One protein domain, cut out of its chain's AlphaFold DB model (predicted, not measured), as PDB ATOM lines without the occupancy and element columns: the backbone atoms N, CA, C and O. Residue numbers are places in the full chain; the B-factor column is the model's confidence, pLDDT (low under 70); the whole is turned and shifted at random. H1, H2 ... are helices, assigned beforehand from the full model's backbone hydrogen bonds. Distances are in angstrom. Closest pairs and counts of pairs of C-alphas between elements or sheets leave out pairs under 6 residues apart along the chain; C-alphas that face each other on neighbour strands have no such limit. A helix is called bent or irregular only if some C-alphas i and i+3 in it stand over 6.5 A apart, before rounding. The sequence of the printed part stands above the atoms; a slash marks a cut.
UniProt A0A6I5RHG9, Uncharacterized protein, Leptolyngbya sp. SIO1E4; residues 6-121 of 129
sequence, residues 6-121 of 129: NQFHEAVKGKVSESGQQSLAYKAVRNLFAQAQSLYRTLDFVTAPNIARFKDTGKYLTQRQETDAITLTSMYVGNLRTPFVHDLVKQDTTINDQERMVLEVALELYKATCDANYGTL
ATOM      1  N   ASN A   6      30.271   0.601  23.040       87.88
ATOM      2  CA  ASN A   6      31.506   0.123  22.420       87.88
ATOM      3  C   ASN A   6      32.095   1.203  21.514       87.88
ATOM      4  O   ASN A   6      33.291   1.452  21.578       87.88
ATOM      5  N   GLN A   7      31.264   1.908  20.741       85.88
ATOM      6  CA  GLN A   7      31.712   3.062  19.957       85.88
ATOM      7  C   GLN A   7      32.294   4.155  20.853       85.88
ATOM      8  O   GLN A   7      33.351   4.705  20.548       85.88
ATOM      9  N   PHE A   8      31.648   4.425  21.992       91.62
ATOM     10  CA  PHE A   8      32.215   5.319  22.998       91.62
ATOM     11  C   PHE A   8      33.556   4.800  23.525       91.62
ATOM     12  O   PHE A   8      34.518   5.560  23.582       91.62
ATOM     13  N   HIS A   9      33.642   3.511  23.876       91.31
ATOM     14  CA  HIS A   9      34.886   2.907  24.350       91.31
ATOM     15  C   HIS A   9      36.019   3.076  23.334       91.31
ATOM     16  O   HIS A   9      37.067   3.595  23.694       91.31
ATOM     17  N   GLU A  10      35.807   2.722  22.067       92.19
ATOM     18  CA  GLU A  10      36.820   2.860  21.014       92.19
ATOM     19  C   GLU A  10      37.213   4.323  20.761       92.19
ATOM     20  O   GLU A  10      38.377   4.627  20.484       92.19
ATOM     21  N   ALA A  11      36.273   5.261  20.923       89.62
ATOM     22  CA  ALA A  11      36.571   6.683  20.806       89.62
ATOM     23  C   ALA A  11      37.557   7.155  21.891       89.62
ATOM     24  O   ALA A  11      38.484   7.905  21.570       89.62
ATOM     25  N   VAL A  12      37.404   6.683  23.134       91.81
ATOM     26  CA  VAL A  12      38.117   7.213  24.317       91.81
ATOM     27  C   VAL A  12      39.256   6.327  24.842       91.81
ATOM     28  O   VAL A  12      40.092   6.796  25.620       91.81
ATOM     29  N   LYS A  13      39.318   5.053  24.443       91.81
ATOM     30  CA  LYS A  13      40.283   4.062  24.944       91.81
ATOM     31  C   LYS A  13      41.722   4.533  24.743       91.81
ATOM     32  O   LYS A  13      42.140   4.835  23.629       91.81
ATOM     33  N   GLY A  14      42.480   4.578  25.840       90.00
ATOM     34  CA  GLY A  14      43.882   5.011  25.845       90.00
ATOM     35  C   GLY A  14      44.094   6.514  25.623       90.00
ATOM     36  O   GLY A  14      45.239   6.940  25.527       90.00
ATOM     37  N   LYS A  15      43.020   7.312  25.541       92.06
ATOM     38  CA  LYS A  15      43.069   8.762  25.279       92.06
ATOM     39  C   LYS A  15      42.537   9.612  26.436       92.06
ATOM     40  O   LYS A  15      42.726  10.822  26.427       92.06
ATOM     41  N   VAL A  16      41.880   8.988  27.416       91.31
ATOM     42  CA  VAL A  16      41.410   9.627  28.655       91.31
ATOM     43  C   VAL A  16      42.061   8.931  29.846       91.31
ATOM     44  O   VAL A  16      42.008   7.699  29.939       91.31
ATOM     45  N   SER A  17      42.666   9.709  30.747       92.69
ATOM     46  CA  SER A  17      43.323   9.183  31.950       92.69
ATOM     47  C   SER A  17      42.327   8.530  32.913       92.69
ATOM     48  O   SER A  17      41.120   8.757  32.829       92.69
ATOM     49  N   GLU A  18      42.813   7.743  33.876       90.44
ATOM     50  CA  GLU A  18      41.948   7.153  34.910       90.44
ATOM     51  C   GLU A  18      41.209   8.220  35.734       90.44
ATOM     52  O   GLU A  18      40.021   8.061  36.014       90.44
ATOM     53  N   SER A  19      41.868   9.338  36.065       87.81
ATOM     54  CA  SER A  19      41.226  10.476  36.734       87.81
ATOM     55  C   SER A  19      40.182  11.145  35.845       87.81
ATOM     56  O   SER A  19      39.071  11.413  36.301       87.81
ATOM     57  N   GLY A  20      40.483  11.331  34.557       87.19
ATOM     58  CA  GLY A  20      39.538  11.876  33.585       87.19
ATOM     59  C   GLY A  20      38.300  10.990  33.411       87.19
ATOM     60  O   GLY A  20      37.191  11.498  33.272       87.19
ATOM     61  N   GLN A  21      38.438   9.667  33.529       91.75
ATOM     62  CA  GLN A  21      37.303   8.734  33.504       91.75
ATOM     63  C   GLN A  21      36.382   8.858  34.732       91.75
ATOM     64  O   GLN A  21      35.224   8.434  34.689       91.75
ATOM     65  N   GLN A  22      36.863   9.459  35.827       91.44
ATOM     66  CA  GLN A  22      36.050   9.752  37.008       91.44
ATOM     67  C   GLN A  22      35.300  11.086  36.921       91.44
ATOM     68  O   GLN A  22      34.388  11.299  37.729       91.44
ATOM     69  N   SER A  23      35.630  11.933  35.942       92.44
ATOM     70  CA  SER A  23      34.999  13.240  35.734       92.44
ATOM     71  C   SER A  23      33.500  13.142  35.447       92.44
ATOM     72  O   SER A  23      32.979  12.115  34.984       92.44
ATOM     73  N   LEU A  24      32.788  14.239  35.717       89.38
ATOM     74  CA  LEU A  24      31.366  14.349  35.404       89.38
ATOM     75  C   LEU A  24      31.160  14.376  33.890       89.38
ATOM     76  O   LEU A  24      30.247  13.712  33.400       89.38
ATOM     77  N   ALA A  25      32.041  15.056  33.157       90.19
ATOM     78  CA  ALA A  25      32.056  15.099  31.704       90.19
ATOM     79  C   ALA A  25      32.138  13.695  31.086       90.19
ATOM     80  O   ALA A  25      31.264  13.310  30.309       90.19
ATOM     81  N   TYR A  26      33.119  12.877  31.483       93.44
ATOM     82  CA  TYR A  26      33.262  11.516  30.958       93.44
ATOM     83  C   TYR A  26      32.024  10.659  31.244       93.44
ATOM     84  O   TYR A  26      31.500   9.978  30.357       93.44
ATOM     85  N   LYS A  27      31.518  10.715  32.484       92.69
ATOM     86  CA  LYS A  27      30.313   9.983  32.897       92.69
ATOM     87  C   LYS A  27      29.084  10.442  32.114       92.69
ATOM     88  O   LYS A  27      28.282   9.598  31.715       92.69
ATOM     89  N   ALA A  28      28.947  11.741  31.860       88.75
ATOM     90  CA  ALA A  28      27.838  12.311  31.106       88.75
ATOM     91  C   ALA A  28      27.861  11.872  29.636       88.75
ATOM     92  O   ALA A  28      26.840  11.386  29.146       88.75
ATOM     93  N   VAL A  29      29.020  11.940  28.967       89.44
ATOM     94  CA  VAL A  29      29.164  11.469  27.578       89.44
ATOM     95  C   VAL A  29      28.892   9.968  27.495       89.44
ATOM     96  O   VAL A  29      28.042   9.547  26.714       89.44
ATOM     97  N   ARG A  30      29.499   9.150  28.365       92.56
ATOM     98  CA  ARG A  30      29.229   7.702  28.430       92.56
ATOM     99  C   ARG A  30      27.738   7.396  28.611       92.56
ATOM    100  O   ARG A  30      27.219   6.452  28.016       92.56
ATOM    101  N   ASN A  31      27.049   8.174  29.447       89.81
ATOM    102  CA  ASN A  31      25.633   7.981  29.742       89.81
ATOM    103  C   ASN A  31      24.731   8.241  28.523       89.81
ATOM    104  O   ASN A  31      23.676   7.623  28.427       89.81
ATOM    105  N   LEU A  32      25.128   9.101  27.577       86.25
ATOM    106  CA  LEU A  32      24.392   9.271  26.315       86.25
ATOM    107  C   LEU A  32      24.378   7.969  25.506       86.25
ATOM    108  O   LEU A  32      23.313   7.481  25.126       86.25
ATOM    109  N   PHE A  33      25.550   7.360  25.321       87.62
ATOM    110  CA  PHE A  33      25.693   6.096  24.596       87.62
ATOM    111  C   PHE A  33      24.995   4.929  25.314       87.62
ATOM    112  O   PHE A  33      24.367   4.090  24.669       87.62
ATOM    113  N   ALA A  34      25.051   4.888  26.649       86.06
ATOM    114  CA  ALA A  34      24.376   3.860  27.442       86.06
ATOM    115  C   ALA A  34      22.843   3.990  27.407       86.06
ATOM    116  O   ALA A  34      22.144   2.988  27.260       86.06
ATOM    117  N   GLN A  35      22.302   5.209  27.515       81.38
ATOM    118  CA  GLN A  35      20.854   5.427  27.452       81.38
ATOM    119  C   GLN A  35      20.281   5.123  26.077       81.38
ATOM    120  O   GLN A  35      19.240   4.477  26.006       81.38
ATOM    121  N   ALA A  36      20.964   5.524  25.001       74.06
ATOM    122  CA  ALA A  36      20.549   5.165  23.651       74.06
ATOM    123  C   ALA A  36      20.445   3.638  23.511       74.06
ATOM    124  O   ALA A  36      19.398   3.122  23.126       74.06
ATOM    125  N   GLN A  37      21.480   2.902  23.930       76.94
ATOM    126  CA  GLN A  37      21.462   1.439  23.931       76.94
ATOM    127  C   GLN A  37      20.324   0.862  24.791       76.94
ATOM    128  O   GLN A  37      19.664  -0.087  24.366       76.94
ATOM    129  N   SER A  38      20.088   1.409  25.988       75.88
ATOM    130  CA  SER A  38      19.017   0.943  26.876       75.88
ATOM    131  C   SER A  38      17.638   1.171  26.272       75.88
ATOM    132  O   SER A  38      16.827   0.257  26.312       75.88
ATOM    133  N   LEU A  39      17.376   2.341  25.685       70.94
ATOM    134  CA  LEU A  39      16.111   2.631  25.007       70.94
ATOM    135  C   LEU A  39      15.893   1.660  23.846       70.94
ATOM    136  O   LEU A  39      14.834   1.045  23.766       70.94
ATOM    137  N   TYR A  40      16.923   1.427  23.026       71.81
ATOM    138  CA  TYR A  40      16.864   0.416  21.972       71.81
ATOM    139  C   TYR A  40      16.544  -0.978  22.515       71.81
ATOM    140  O   TYR A  40      15.679  -1.640  21.961       71.81
ATOM    141  N   ARG A  41      17.205  -1.428  23.590       71.94
ATOM    142  CA  ARG A  41      16.959  -2.752  24.191       71.94
ATOM    143  C   ARG A  41      15.590  -2.868  24.846       71.94
ATOM    144  O   ARG A  41      14.967  -3.913  24.737       71.94
ATOM    145  N   THR A  42      15.134  -1.837  25.552       67.19
ATOM    146  CA  THR A  42      13.806  -1.821  26.172       67.19
ATOM    147  C   THR A  42      12.733  -1.894  25.102       67.19
ATOM    148  O   THR A  42      11.799  -2.669  25.248       67.19
ATOM    149  N   LEU A  43      12.881  -1.142  24.014       61.91
ATOM    150  CA  LEU A  43      11.942  -1.189  22.902       61.91
ATOM    151  C   LEU A  43      12.005  -2.540  22.189       61.91
ATOM    152  O   LEU A  43      10.964  -3.159  22.026       61.91
ATOM    153  N   ASP A  44      13.202  -3.050  21.887       61.78
ATOM    154  CA  ASP A  44      13.406  -4.399  21.341       61.78
ATOM    155  C   ASP A  44      12.705  -5.451  22.217       61.78
ATOM    156  O   ASP A  44      11.853  -6.187  21.736       61.78
ATOM    157  N   PHE A  45      12.922  -5.420  23.535       60.31
ATOM    158  CA  PHE A  45      12.276  -6.306  24.507       60.31
ATOM    159  C   PHE A  45      10.754  -6.141  24.598       60.31
ATOM    160  O   PHE A  45      10.055  -7.142  24.694       60.31
ATOM    161  N   VAL A  46      10.227  -4.912  24.591       55.88
ATOM    162  CA  VAL A  46       8.776  -4.632  24.634       55.88
ATOM    163  C   VAL A  46       8.103  -5.037  23.323       55.88
ATOM    164  O   VAL A  46       6.936  -5.422  23.319       55.88
ATOM    165  N   THR A  47       8.840  -5.009  22.216       53.78
ATOM    166  CA  THR A  47       8.372  -5.477  20.909       53.78
ATOM    167  C   THR A  47       8.585  -6.977  20.673       53.78
ATOM    168  O   THR A  47       7.882  -7.580  19.861       53.78
ATOM    169  N   ALA A  48       9.486  -7.606  21.430       53.59
ATOM    170  CA  ALA A  48       9.783  -9.033  21.397       53.59
ATOM    171  C   ALA A  48       8.682 -10.010  21.893       53.59
ATOM    172  O   ALA A  48       8.768 -11.185  21.535       53.59
ATOM    173  N   PRO A  49       7.620  -9.647  22.650       46.75
ATOM    174  CA  PRO A  49       6.658 -10.630  23.160       46.75
ATOM    175  C   PRO A  49       5.557 -11.023  22.166       46.75
ATOM    176  O   PRO A  49       4.868 -12.009  22.401       46.75
ATOM    177  N   ASN A  50       5.413 -10.332  21.026       45.56
ATOM    178  CA  ASN A  50       4.533 -10.779  19.932       45.56
ATOM    179  C   ASN A  50       5.244 -11.739  18.953       45.56
ATOM    180  O   ASN A  50       4.732 -12.049  17.878       45.56
ATOM    181  N   ILE A  51       6.404 -12.276  19.349       44.12
ATOM    182  CA  ILE A  51       7.166 -13.328  18.654       44.12
ATOM    183  C   ILE A  51       6.591 -14.725  18.996       44.12
ATOM    184  O   ILE A  51       7.301 -15.702  19.209       44.12
ATOM    185  N   ALA A  52       5.266 -14.862  19.025       32.75
ATOM    186  CA  ALA A  52       4.595 -16.157  18.972       32.75
ATOM    187  C   ALA A  52       3.771 -16.182  17.687       32.75
ATOM    188  O   ALA A  52       2.630 -15.743  17.684       32.75
ATOM    189  N   ARG A  53       4.413 -16.618  16.589       36.25
ATOM    190  CA  ARG A  53       3.840 -16.924  15.261       36.25
ATOM    191  C   ARG A  53       2.411 -16.402  15.059       36.25
ATOM    192  O   ARG A  53       1.453 -17.049  15.484       36.25
ATOM    193  N   PHE A  54       2.249 -15.345  14.265       38.75
ATOM    194  CA  PHE A  54       0.991 -15.174  13.548       38.75
ATOM    195  C   PHE A  54       0.789 -16.409  12.669       38.75
ATOM    196  O   PHE A  54       1.427 -16.551  11.627       38.75
ATOM    197  N   LYS A  55      -0.053 -17.332  13.137       37.38
ATOM    198  CA  LYS A  55      -0.314 -18.607  12.471       37.38
ATOM    199  C   LYS A  55      -0.973 -18.412  11.100       37.38
ATOM    200  O   LYS A  55      -0.883 -19.331  10.304       37.38
ATOM    201  N   ASP A  56      -1.500 -17.216  10.796       37.81
ATOM    202  CA  ASP A  56      -2.236 -16.945   9.552       37.81
ATOM    203  C   ASP A  56      -2.081 -15.526   8.943       37.81
ATOM    204  O   ASP A  56      -2.879 -15.165   8.083       37.81
ATOM    205  N   THR A  57      -1.109 -14.679   9.328       41.38
ATOM    206  CA  THR A  57      -1.089 -13.283   8.793       41.38
ATOM    207  C   THR A  57       0.241 -12.724   8.286       41.38
ATOM    208  O   THR A  57       0.241 -11.638   7.711       41.38
ATOM    209  N   GLY A  58       1.367 -13.435   8.417       39.44
ATOM    210  CA  GLY A  58       2.616 -13.074   7.723       39.44
ATOM    211  C   GLY A  58       3.206 -11.687   8.032       39.44
ATOM    212  O   GLY A  58       3.974 -11.175   7.221       39.44
ATOM    213  N   LYS A  59       2.872 -11.052   9.166       39.38
ATOM    214  CA  LYS A  59       3.397  -9.721   9.524       39.38
ATOM    215  C   LYS A  59       4.398  -9.775  10.680       39.38
ATOM    216  O   LYS A  59       4.153 -10.412  11.701       39.38
ATOM    217  N   TYR A  60       5.518  -9.080  10.483       43.72
ATOM    218  CA  TYR A  60       6.561  -8.788  11.470       43.72
ATOM    219  C   TYR A  60       6.215  -7.492  12.226       43.72
ATOM    220  O   TYR A  60       5.199  -6.861  11.916       43.72
ATOM    221  N   LEU A  61       7.076  -7.049  13.156       47.78
ATOM    222  CA  LEU A  61       7.160  -5.619  13.479       47.78
ATOM    223  C   LEU A  61       7.075  -4.835  12.174       47.78
ATOM    224  O   LEU A  61       7.781  -5.149  11.211       47.78
ATOM    225  N   THR A  62       6.182  -3.854  12.103       54.50
ATOM    226  CA  THR A  62       6.183  -3.021  10.904       54.50
ATOM    227  C   THR A  62       7.514  -2.275  10.886       54.50
ATOM    228  O   THR A  62       7.955  -1.780  11.922       54.50
ATOM    229  N   GLN A  63       8.156  -2.167   9.723       55.47
ATOM    230  CA  GLN A  63       9.346  -1.324   9.525       55.47
ATOM    231  C   GLN A  63       9.162   0.082  10.136       55.47
ATOM    232  O   GLN A  63      10.118   0.708  10.587       55.47
ATOM    233  N   ARG A  64       7.905   0.539  10.214       58.31
ATOM    234  CA  ARG A  64       7.461   1.755  10.890       58.31
ATOM    235  C   ARG A  64       7.762   1.782  12.393       58.31
ATOM    236  O   ARG A  64       8.325   2.757  12.854       58.31
ATOM    237  N   GLN A  65       7.481   0.720  13.147       61.38
ATOM    238  CA  GLN A  65       7.743   0.683  14.597       61.38
ATOM    239  C   GLN A  65       9.244   0.711  14.923       61.38
ATOM    240  O   GLN A  65       9.658   1.355  15.885       61.38
ATOM    241  N   GLU A  66      10.072   0.059  14.103       60.69
ATOM    242  CA  GLU A  66      11.533   0.159  14.214       60.69
ATOM    243  C   GLU A  66      12.028   1.567  13.839       60.69
ATOM    244  O   GLU A  66      12.874   2.143  14.523       60.69
ATOM    245  N   THR A  67      11.442   2.157  12.797       63.72
ATOM    246  CA  THR A  67      11.720   3.533  12.357       63.72
ATOM    247  C   THR A  67      11.362   4.565  13.428       63.72
ATOM    248  O   THR A  67      12.183   5.425  13.751       63.72
ATOM    249  N   ASP A  68      10.186   4.464  14.041       64.06
ATOM    250  CA  ASP A  68       9.727   5.379  15.089       64.06
ATOM    251  C   ASP A  68      10.613   5.270  16.339       64.06
ATOM    252  O   ASP A  68      10.965   6.281  16.947       64.06
ATOM    253  N   ALA A  69      11.073   4.060  16.675       66.50
ATOM    254  CA  ALA A  69      12.012   3.826  17.772       66.50
ATOM    255  C   ALA A  69      13.384   4.482  17.531       66.50
ATOM    256  O   ALA A  69      13.941   5.125  18.433       66.50
ATOM    257  N   ILE A  70      13.928   4.349  16.315       68.50
ATOM    258  CA  ILE A  70      15.188   4.996  15.924       68.50
ATOM    259  C   ILE A  70      15.021   6.520  15.944       68.50
ATOM    260  O   ILE A  70      15.896   7.227  16.453       68.50
ATOM    261  N   THR A  71      13.886   7.021  15.453       68.50
ATOM    262  CA  THR A  71      13.558   8.451  15.404       68.50
ATOM    263  C   THR A  71      13.461   9.048  16.806       68.50
ATOM    264  O   THR A  71      14.174  10.001  17.113       68.50
ATOM    265  N   LEU A  72      12.654   8.454  17.691       69.50
ATOM    266  CA  LEU A  72      12.461   8.922  19.068       69.50
ATOM    267  C   LEU A  72      13.768   8.912  19.866       69.50
ATOM    268  O   LEU A  72      14.074   9.880  20.564       69.50
ATOM    269  N   THR A  73      14.575   7.857  19.727       70.56
ATOM    270  CA  THR A  73      15.878   7.766  20.403       70.56
ATOM    271  C   THR A  73      16.845   8.831  19.884       70.56
ATOM    272  O   THR A  73      17.515   9.496  20.676       70.56
ATOM    273  N   SER A  74      16.892   9.034  18.563       68.75
ATOM    274  CA  SER A  74      17.777  10.025  17.939       68.75
ATOM    275  C   SER A  74      17.359  11.458  18.286       68.75
ATOM    276  O   SER A  74      18.215  12.271  18.618       68.75
ATOM    277  N   MET A  75      16.056  11.756  18.320       69.56
ATOM    278  CA  MET A  75      15.533  13.057  18.750       69.56
ATOM    279  C   MET A  75      15.813  13.335  20.232       69.56
ATOM    280  O   MET A  75      16.315  14.408  20.571       69.56
ATOM    281  N   TYR A  76      15.509  12.383  21.122       69.06
ATOM    282  CA  TYR A  76      15.648  12.585  22.565       69.06
ATOM    283  C   TYR A  76      17.110  12.749  22.983       69.06
ATOM    284  O   TYR A  76      17.454  13.667  23.730       69.06
ATOM    285  N   VAL A  77      17.997  11.882  22.499       70.25
ATOM    286  CA  VAL A  77      19.384  11.907  22.958       70.25
ATOM    287  C   VAL A  77      20.230  12.875  22.127       70.25
ATOM    288  O   VAL A  77      21.001  13.633  22.708       70.25
ATOM    289  N   GLY A  78      20.032  12.919  20.804       66.25
ATOM    290  CA  GLY A  78      20.765  13.791  19.882       66.25
ATOM    291  C   GLY A  78      20.464  15.277  20.082       66.25
ATOM    292  O   GLY A  78      21.395  16.056  20.283       66.25
ATOM    293  N   ASN A  79      19.186  15.668  20.115       69.31
ATOM    294  CA  ASN A  79      18.806  17.087  20.131       69.31
ATOM    295  C   ASN A  79      18.562  17.655  21.533       69.31
ATOM    296  O   ASN A  79      18.965  18.783  21.805       69.31
ATOM    297  N   LEU A  80      17.923  16.905  22.440       68.25
ATOM    298  CA  LEU A  80      17.562  17.445  23.761       68.25
ATOM    299  C   LEU A  80      18.694  17.317  24.788       68.25
ATOM    300  O   LEU A  80      18.873  18.205  25.619       68.25
ATOM    301  N   ARG A  81      19.465  16.221  24.754       77.19
ATOM    302  CA  ARG A  81      20.446  15.909  25.808       77.19
ATOM    303  C   ARG A  81      21.880  16.306  25.464       77.19
ATOM    304  O   ARG A  81      22.635  16.670  26.365       77.19
ATOM    305  N   THR A  82      22.256  16.278  24.186       81.81
ATOM    306  CA  THR A  82      23.622  16.615  23.756       81.81
ATOM    307  C   THR A  82      24.060  18.045  24.098       81.81
ATOM    308  O   THR A  82      25.186  18.178  24.572       81.81
ATOM    309  N   PRO A  83      23.239  19.108  23.931       85.00
ATOM    310  CA  PRO A  83      23.657  20.472  24.281       85.00
ATOM    311  C   PRO A  83      24.065  20.606  25.753       85.00
ATOM    312  O   PRO A  83      25.131  21.129  26.058       85.00
ATOM    313  N   PHE A  84      23.277  20.018  26.658       87.12
ATOM    314  CA  PHE A  84      23.584  19.996  28.088       87.12
ATOM    315  C   PHE A  84      24.892  19.251  28.400       87.12
ATOM    316  O   PHE A  84      25.708  19.720  29.189       87.12
ATOM    317  N   VAL A  85      25.116  18.088  27.780       88.50
ATOM    318  CA  VAL A  85      26.351  17.316  28.005       88.50
ATOM    319  C   VAL A  85      27.569  18.020  27.410       88.50
ATOM    320  O   VAL A  85      28.647  17.975  27.993       88.50
ATOM    321  N   HIS A  86      27.406  18.707  26.286       89.88
ATOM    322  CA  HIS A  86      28.456  19.522  25.697       89.88
ATOM    323  C   HIS A  86      28.843  20.701  26.607       89.88
ATOM    324  O   HIS A  86      30.032  20.948  26.810       89.88
ATOM    325  N   ASP A  87      27.873  21.369  27.235       91.00
ATOM    326  CA  ASP A  87      28.156  22.413  28.226       91.00
ATOM    327  C   ASP A  87      28.869  21.854  29.466       91.00
ATOM    328  O   ASP A  87      29.825  22.464  29.947       91.00
ATOM    329  N   LEU A  88      28.487  20.658  29.932       90.38
ATOM    330  CA  LEU A  88      29.207  19.957  31.002       90.38
ATOM    331  C   LEU A  88      30.665  19.676  30.624       90.38
ATOM    332  O   LEU A  88      31.552  19.929  31.431       90.38
ATOM    333  N   VAL A  89      30.933  19.187  29.409       92.88
ATOM    334  CA  VAL A  89      32.306  18.924  28.937       92.88
ATOM    335  C   VAL A  89      33.144  20.207  28.920       92.88
ATOM    336  O   VAL A  89      34.309  20.189  29.322       92.88
ATOM    337  N   LYS A  90      32.554  21.335  28.518       91.69
ATOM    338  CA  LYS A  90      33.243  22.633  28.499       91.69
ATOM    339  C   LYS A  90      33.548  23.182  29.888       91.69
ATOM    340  O   LYS A  90      34.588  23.805  30.075       91.69
ATOM    341  N   GLN A  91      32.638  22.980  30.835       91.88
ATOM    342  CA  GLN A  91      32.732  23.548  32.180       91.88
ATOM    343  C   GLN A  91      33.480  22.646  33.171       91.88
ATOM    344  O   GLN A  91      33.866  23.115  34.239       91.88
ATOM    345  N   ASP A  92      33.696  21.367  32.845       89.25
ATOM    346  CA  ASP A  92      34.394  20.437  33.730       89.25
ATOM    347  C   ASP A  92      35.894  20.775  33.813       89.25
ATOM    348  O   ASP A  92      36.662  20.639  32.853       89.25
ATOM    349  N   THR A  93      36.308  21.238  34.993       90.06
ATOM    350  CA  THR A  93      37.694  21.603  35.314       90.06
ATOM    351  C   THR A  93      38.532  20.413  35.781       90.06
ATOM    352  O   THR A  93      39.721  20.575  36.039       90.06
ATOM    353  N   THR A  94      37.930  19.231  35.953       89.94
ATOM    354  CA  THR A  94      38.630  18.016  36.409       89.94
ATOM    355  C   THR A  94      39.318  17.261  35.273       89.94
ATOM    356  O   THR A  94      40.113  16.358  35.531       89.94
ATOM    357  N   ILE A  95      39.036  17.648  34.027       90.44
ATOM    358  CA  ILE A  95      39.661  17.130  32.811       90.44
ATOM    359  C   ILE A  95      40.588  18.179  32.195       90.44
ATOM    360  O   ILE A  95      40.317  19.382  32.247       90.44
ATOM    361  N   ASN A  96      41.681  17.721  31.590       93.06
ATOM    362  CA  ASN A  96      42.583  18.599  30.843       93.06
ATOM    363  C   ASN A  96      42.070  18.870  29.413       93.06
ATOM    364  O   ASN A  96      41.100  18.266  28.954       93.06
ATOM    365  N   ASP A  97      42.734  19.773  28.690       93.38
ATOM    366  CA  ASP A  97      42.305  20.194  27.348       93.38
ATOM    367  C   ASP A  97      42.297  19.047  26.328       93.38
ATOM    368  O   ASP A  97      41.398  18.967  25.490       93.38
ATOM    369  N   GLN A  98      43.250  18.116  26.430       93.19
ATOM    370  CA  GLN A  98      43.314  16.948  25.553       93.19
ATOM    371  C   GLN A  98      42.132  16.003  25.807       93.19
ATOM    372  O   GLN A  98      41.506  15.511  24.871       93.19
ATOM    373  N   GLU A  99      41.803  15.759  27.073       93.06
ATOM    374  CA  GLU A  99      40.661  14.935  27.474       93.06
ATOM    375  C   GLU A  99      39.338  15.582  27.070       93.06
ATOM    376  O   GLU A  99      38.447  14.896  26.565       93.06
ATOM    377  N   ARG A 100      39.232  16.907  27.224       95.25
ATOM    378  CA  ARG A 100      38.081  17.684  26.762       95.25
ATOM    379  C   ARG A 100      37.883  17.522  25.261       95.25
ATOM    380  O   ARG A 100      36.794  17.145  24.842       95.25
ATOM    381  N   MET A 101      38.942  17.691  24.471       94.31
ATOM    382  CA  MET A 101      38.894  17.506  23.020       94.31
ATOM    383  C   MET A 101      38.450  16.084  22.636       94.31
ATOM    384  O   MET A 101      37.638  15.909  21.732       94.31
ATOM    385  N   VAL A 102      38.935  15.050  23.333       94.25
ATOM    386  CA  VAL A 102      38.518  13.656  23.089       94.25
ATOM    387  C   VAL A 102      37.028  13.456  23.384       94.25
ATOM    388  O   VAL A 102      36.335  12.787  22.614       94.25
ATOM    389  N   LEU A 103      36.520  14.037  24.473       92.94
ATOM    390  CA  LEU A 103      35.103  13.964  24.836       92.94
ATOM    391  C   LEU A 103      34.209  14.754  23.873       92.94
ATOM    392  O   LEU A 103      33.127  14.278  23.533       92.94
ATOM    393  N   GLU A 104      34.664  15.906  23.381       93.44
ATOM    394  CA  GLU A 104      33.978  16.670  22.334       93.44
ATOM    395  C   GLU A 104      33.911  15.878  21.020       93.44
ATOM    396  O   GLU A 104      32.840  15.761  20.430       93.44
ATOM    397  N   VAL A 105      35.003  15.228  20.604       93.31
ATOM    398  CA  VAL A 105      34.999  14.341  19.425       93.31
ATOM    399  C   VAL A 105      34.027  13.173  19.607       93.31
ATOM    400  O   VAL A 105      33.305  12.821  18.676       93.31
ATOM    401  N   ALA A 106      33.969  12.577  20.800       91.00
ATOM    402  CA  ALA A 106      33.011  11.513  21.089       91.00
ATOM    403  C   ALA A 106      31.552  12.011  21.029       91.00
ATOM    404  O   ALA A 106      30.678  11.280  20.561       91.00
ATOM    405  N   LEU A 107      31.282  13.250  21.455       90.56
ATOM    406  CA  LEU A 107      29.968  13.888  21.320       90.56
ATOM    407  C   LEU A 107      29.601  14.176  19.861       90.56
ATOM    408  O   LEU A 107      28.456  13.963  19.469       90.56
ATOM    409  N   GLU A 108      30.550  14.614  19.039       89.25
ATOM    410  CA  GLU A 108      30.298  14.834  17.612       89.25
ATOM    411  C   GLU A 108      30.084  13.511  16.862       89.25
ATOM    412  O   GLU A 108      29.180  13.411  16.035       89.25
ATOM    413  N   LEU A 109      30.816  12.448  17.221       89.38
ATOM    414  CA  LEU A 109      30.542  11.093  16.728       89.38
ATOM    415  C   LEU A 109      29.122  10.639  17.100       89.38
ATOM    416  O   LEU A 109      28.419  10.040  16.280       89.38
ATOM    417  N   TYR A 110      28.701  10.929  18.333       86.81
ATOM    418  CA  TYR A 110      27.354  10.633  18.808       86.81
ATOM    419  C   TYR A 110      26.293  11.339  17.951       86.81
ATOM    420  O   TYR A 110      25.417  10.674  17.391       86.81
ATOM    421  N   LYS A 111      26.415  12.664  17.785       85.69
ATOM    422  CA  LYS A 111      25.519  13.480  16.952       85.69
ATOM    423  C   LYS A 111      25.456  12.978  15.520       85.69
ATOM    424  O   LYS A 111      24.371  12.663  15.050       85.69
ATOM    425  N   ALA A 112      26.605  12.805  14.867       85.44
ATOM    426  CA  ALA A 112      26.670  12.339  13.485       85.44
ATOM    427  C   ALA A 112      25.983  10.976  13.301       85.44
ATOM    428  O   ALA A 112      25.332  10.732  12.287       85.44
ATOM    429  N   THR A 113      26.084  10.091  14.298       81.69
ATOM    430  CA  THR A 113      25.397   8.794  14.272       81.69
ATOM    431  C   THR A 113      23.881   8.961  14.401       81.69
ATOM    432  O   THR A 113      23.131   8.305  13.676       81.69
ATOM    433  N   CYS A 114      23.413   9.834  15.295       78.06
ATOM    434  CA  CYS A 114      21.994  10.174  15.422       78.06
ATOM    435  C   CYS A 114      21.441  10.839  14.154       78.06
ATOM    436  O   CYS A 114      20.386  10.424  13.681       78.06
ATOM    437  N   ASP A 115      22.168  11.791  13.571       78.00
ATOM    438  CA  ASP A 115      21.771  12.516  12.362       78.00
ATOM    439  C   ASP A 115      21.731  11.601  11.138       78.00
ATOM    440  O   ASP A 115      20.773  11.640  10.372       78.00
ATOM    441  N   ALA A 116      22.727  10.723  10.969       77.06
ATOM    442  CA  ALA A 116      22.728   9.735   9.894       77.06
ATOM    443  C   ALA A 116      21.546   8.768  10.026       77.06
ATOM    444  O   ALA A 116      20.888   8.459   9.035       77.06
ATOM    445  N   ASN A 117      21.246   8.318  11.247       68.81
ATOM    446  CA  ASN A 117      20.081   7.475  11.483       68.81
ATOM    447  C   ASN A 117      18.790   8.240  11.172       68.81
ATOM    448  O   ASN A 117      17.978   7.717  10.427       68.81
ATOM    449  N   TYR A 118      18.623   9.478  11.643       65.19
ATOM    450  CA  TYR A 118      17.439  10.294  11.353       65.19
ATOM    451  C   TYR A 118      17.275  10.576   9.850       65.19
ATOM    452  O   TYR A 118      16.200  10.370   9.290       65.19
ATOM    453  N   GLY A 119      18.353  10.966   9.166       62.50
ATOM    454  CA  GLY A 119      18.352  11.270   7.733       62.50
ATOM    455  C   GLY A 119      17.924  10.093   6.853       62.50
ATOM    456  O   GLY A 119      17.318  10.305   5.806       62.50
ATOM    457  N   THR A 120      18.167   8.850   7.286       60.75
ATOM    458  CA  THR A 120      17.713   7.648   6.561       60.75
ATOM    459  C   THR A 120      16.220   7.335   6.711       60.75
ATOM    460  O   THR A 120      15.712   6.499   5.969       60.75
ATOM    461  N   LEU A 121      15.509   7.993   7.633       55.59
ATOM    462  CA  LEU A 121      14.111   7.678   7.966       55.59
ATOM    463  C   LEU A 121      13.098   8.591   7.265       55.59
ATOM    464  O   LEU A 121      11.911   8.276   7.234       55.59
TER     465      LEU A 121
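AT A GLANCE: This is residues 6 to 121 of the 129 residues of an uncharacterized protein of Leptolyngbya sp. SIO1E4 (UniProt A0A6I5RHG9). Three long helices, H3, bent H4 and H5, run up and down side by side as an elongated bundle; short H1 packs on H5, and residues 52 to 59 stick out at one end. The 116 printed residues, all helix in class, hold H1 to H5 in order. The whole is loose, spanning 61 by 25 by 19 A, radius of gyration of the C-alphas 17.5 A.

IN THESE COORDINATES: H1, residues 6 to 12, begins at C-alpha (31.506, 0.123, 22.420). H2 is residues 18 to 22, H3 24 to 50, 39.9 A long. H4, residues 63 to 91, assigned as one helix by its hydrogen bonds, is bent: C-alphas 80 and 83 are 6.8 A apart; its arms are H4a, 63 to 80, and H4b, 83 to 91. H5, residues 97 to 119, ends at C-alpha (18.352, 11.270, 7.733).

HOW THE PARTS SIT: Residues 102 to 106 of H5 touch H1; C-alphas 11 and 106 are closest, 6.0 A. O i to N i+4 pairs are within hydrogen-bond range throughout H1, H2, H4b and H5, 20 of 23 in H3, 13 of 14 in H4a.

THE WHOLE: The printed part has no cut. The H3 to H4 link is long. Confidence is low at 42 to 72.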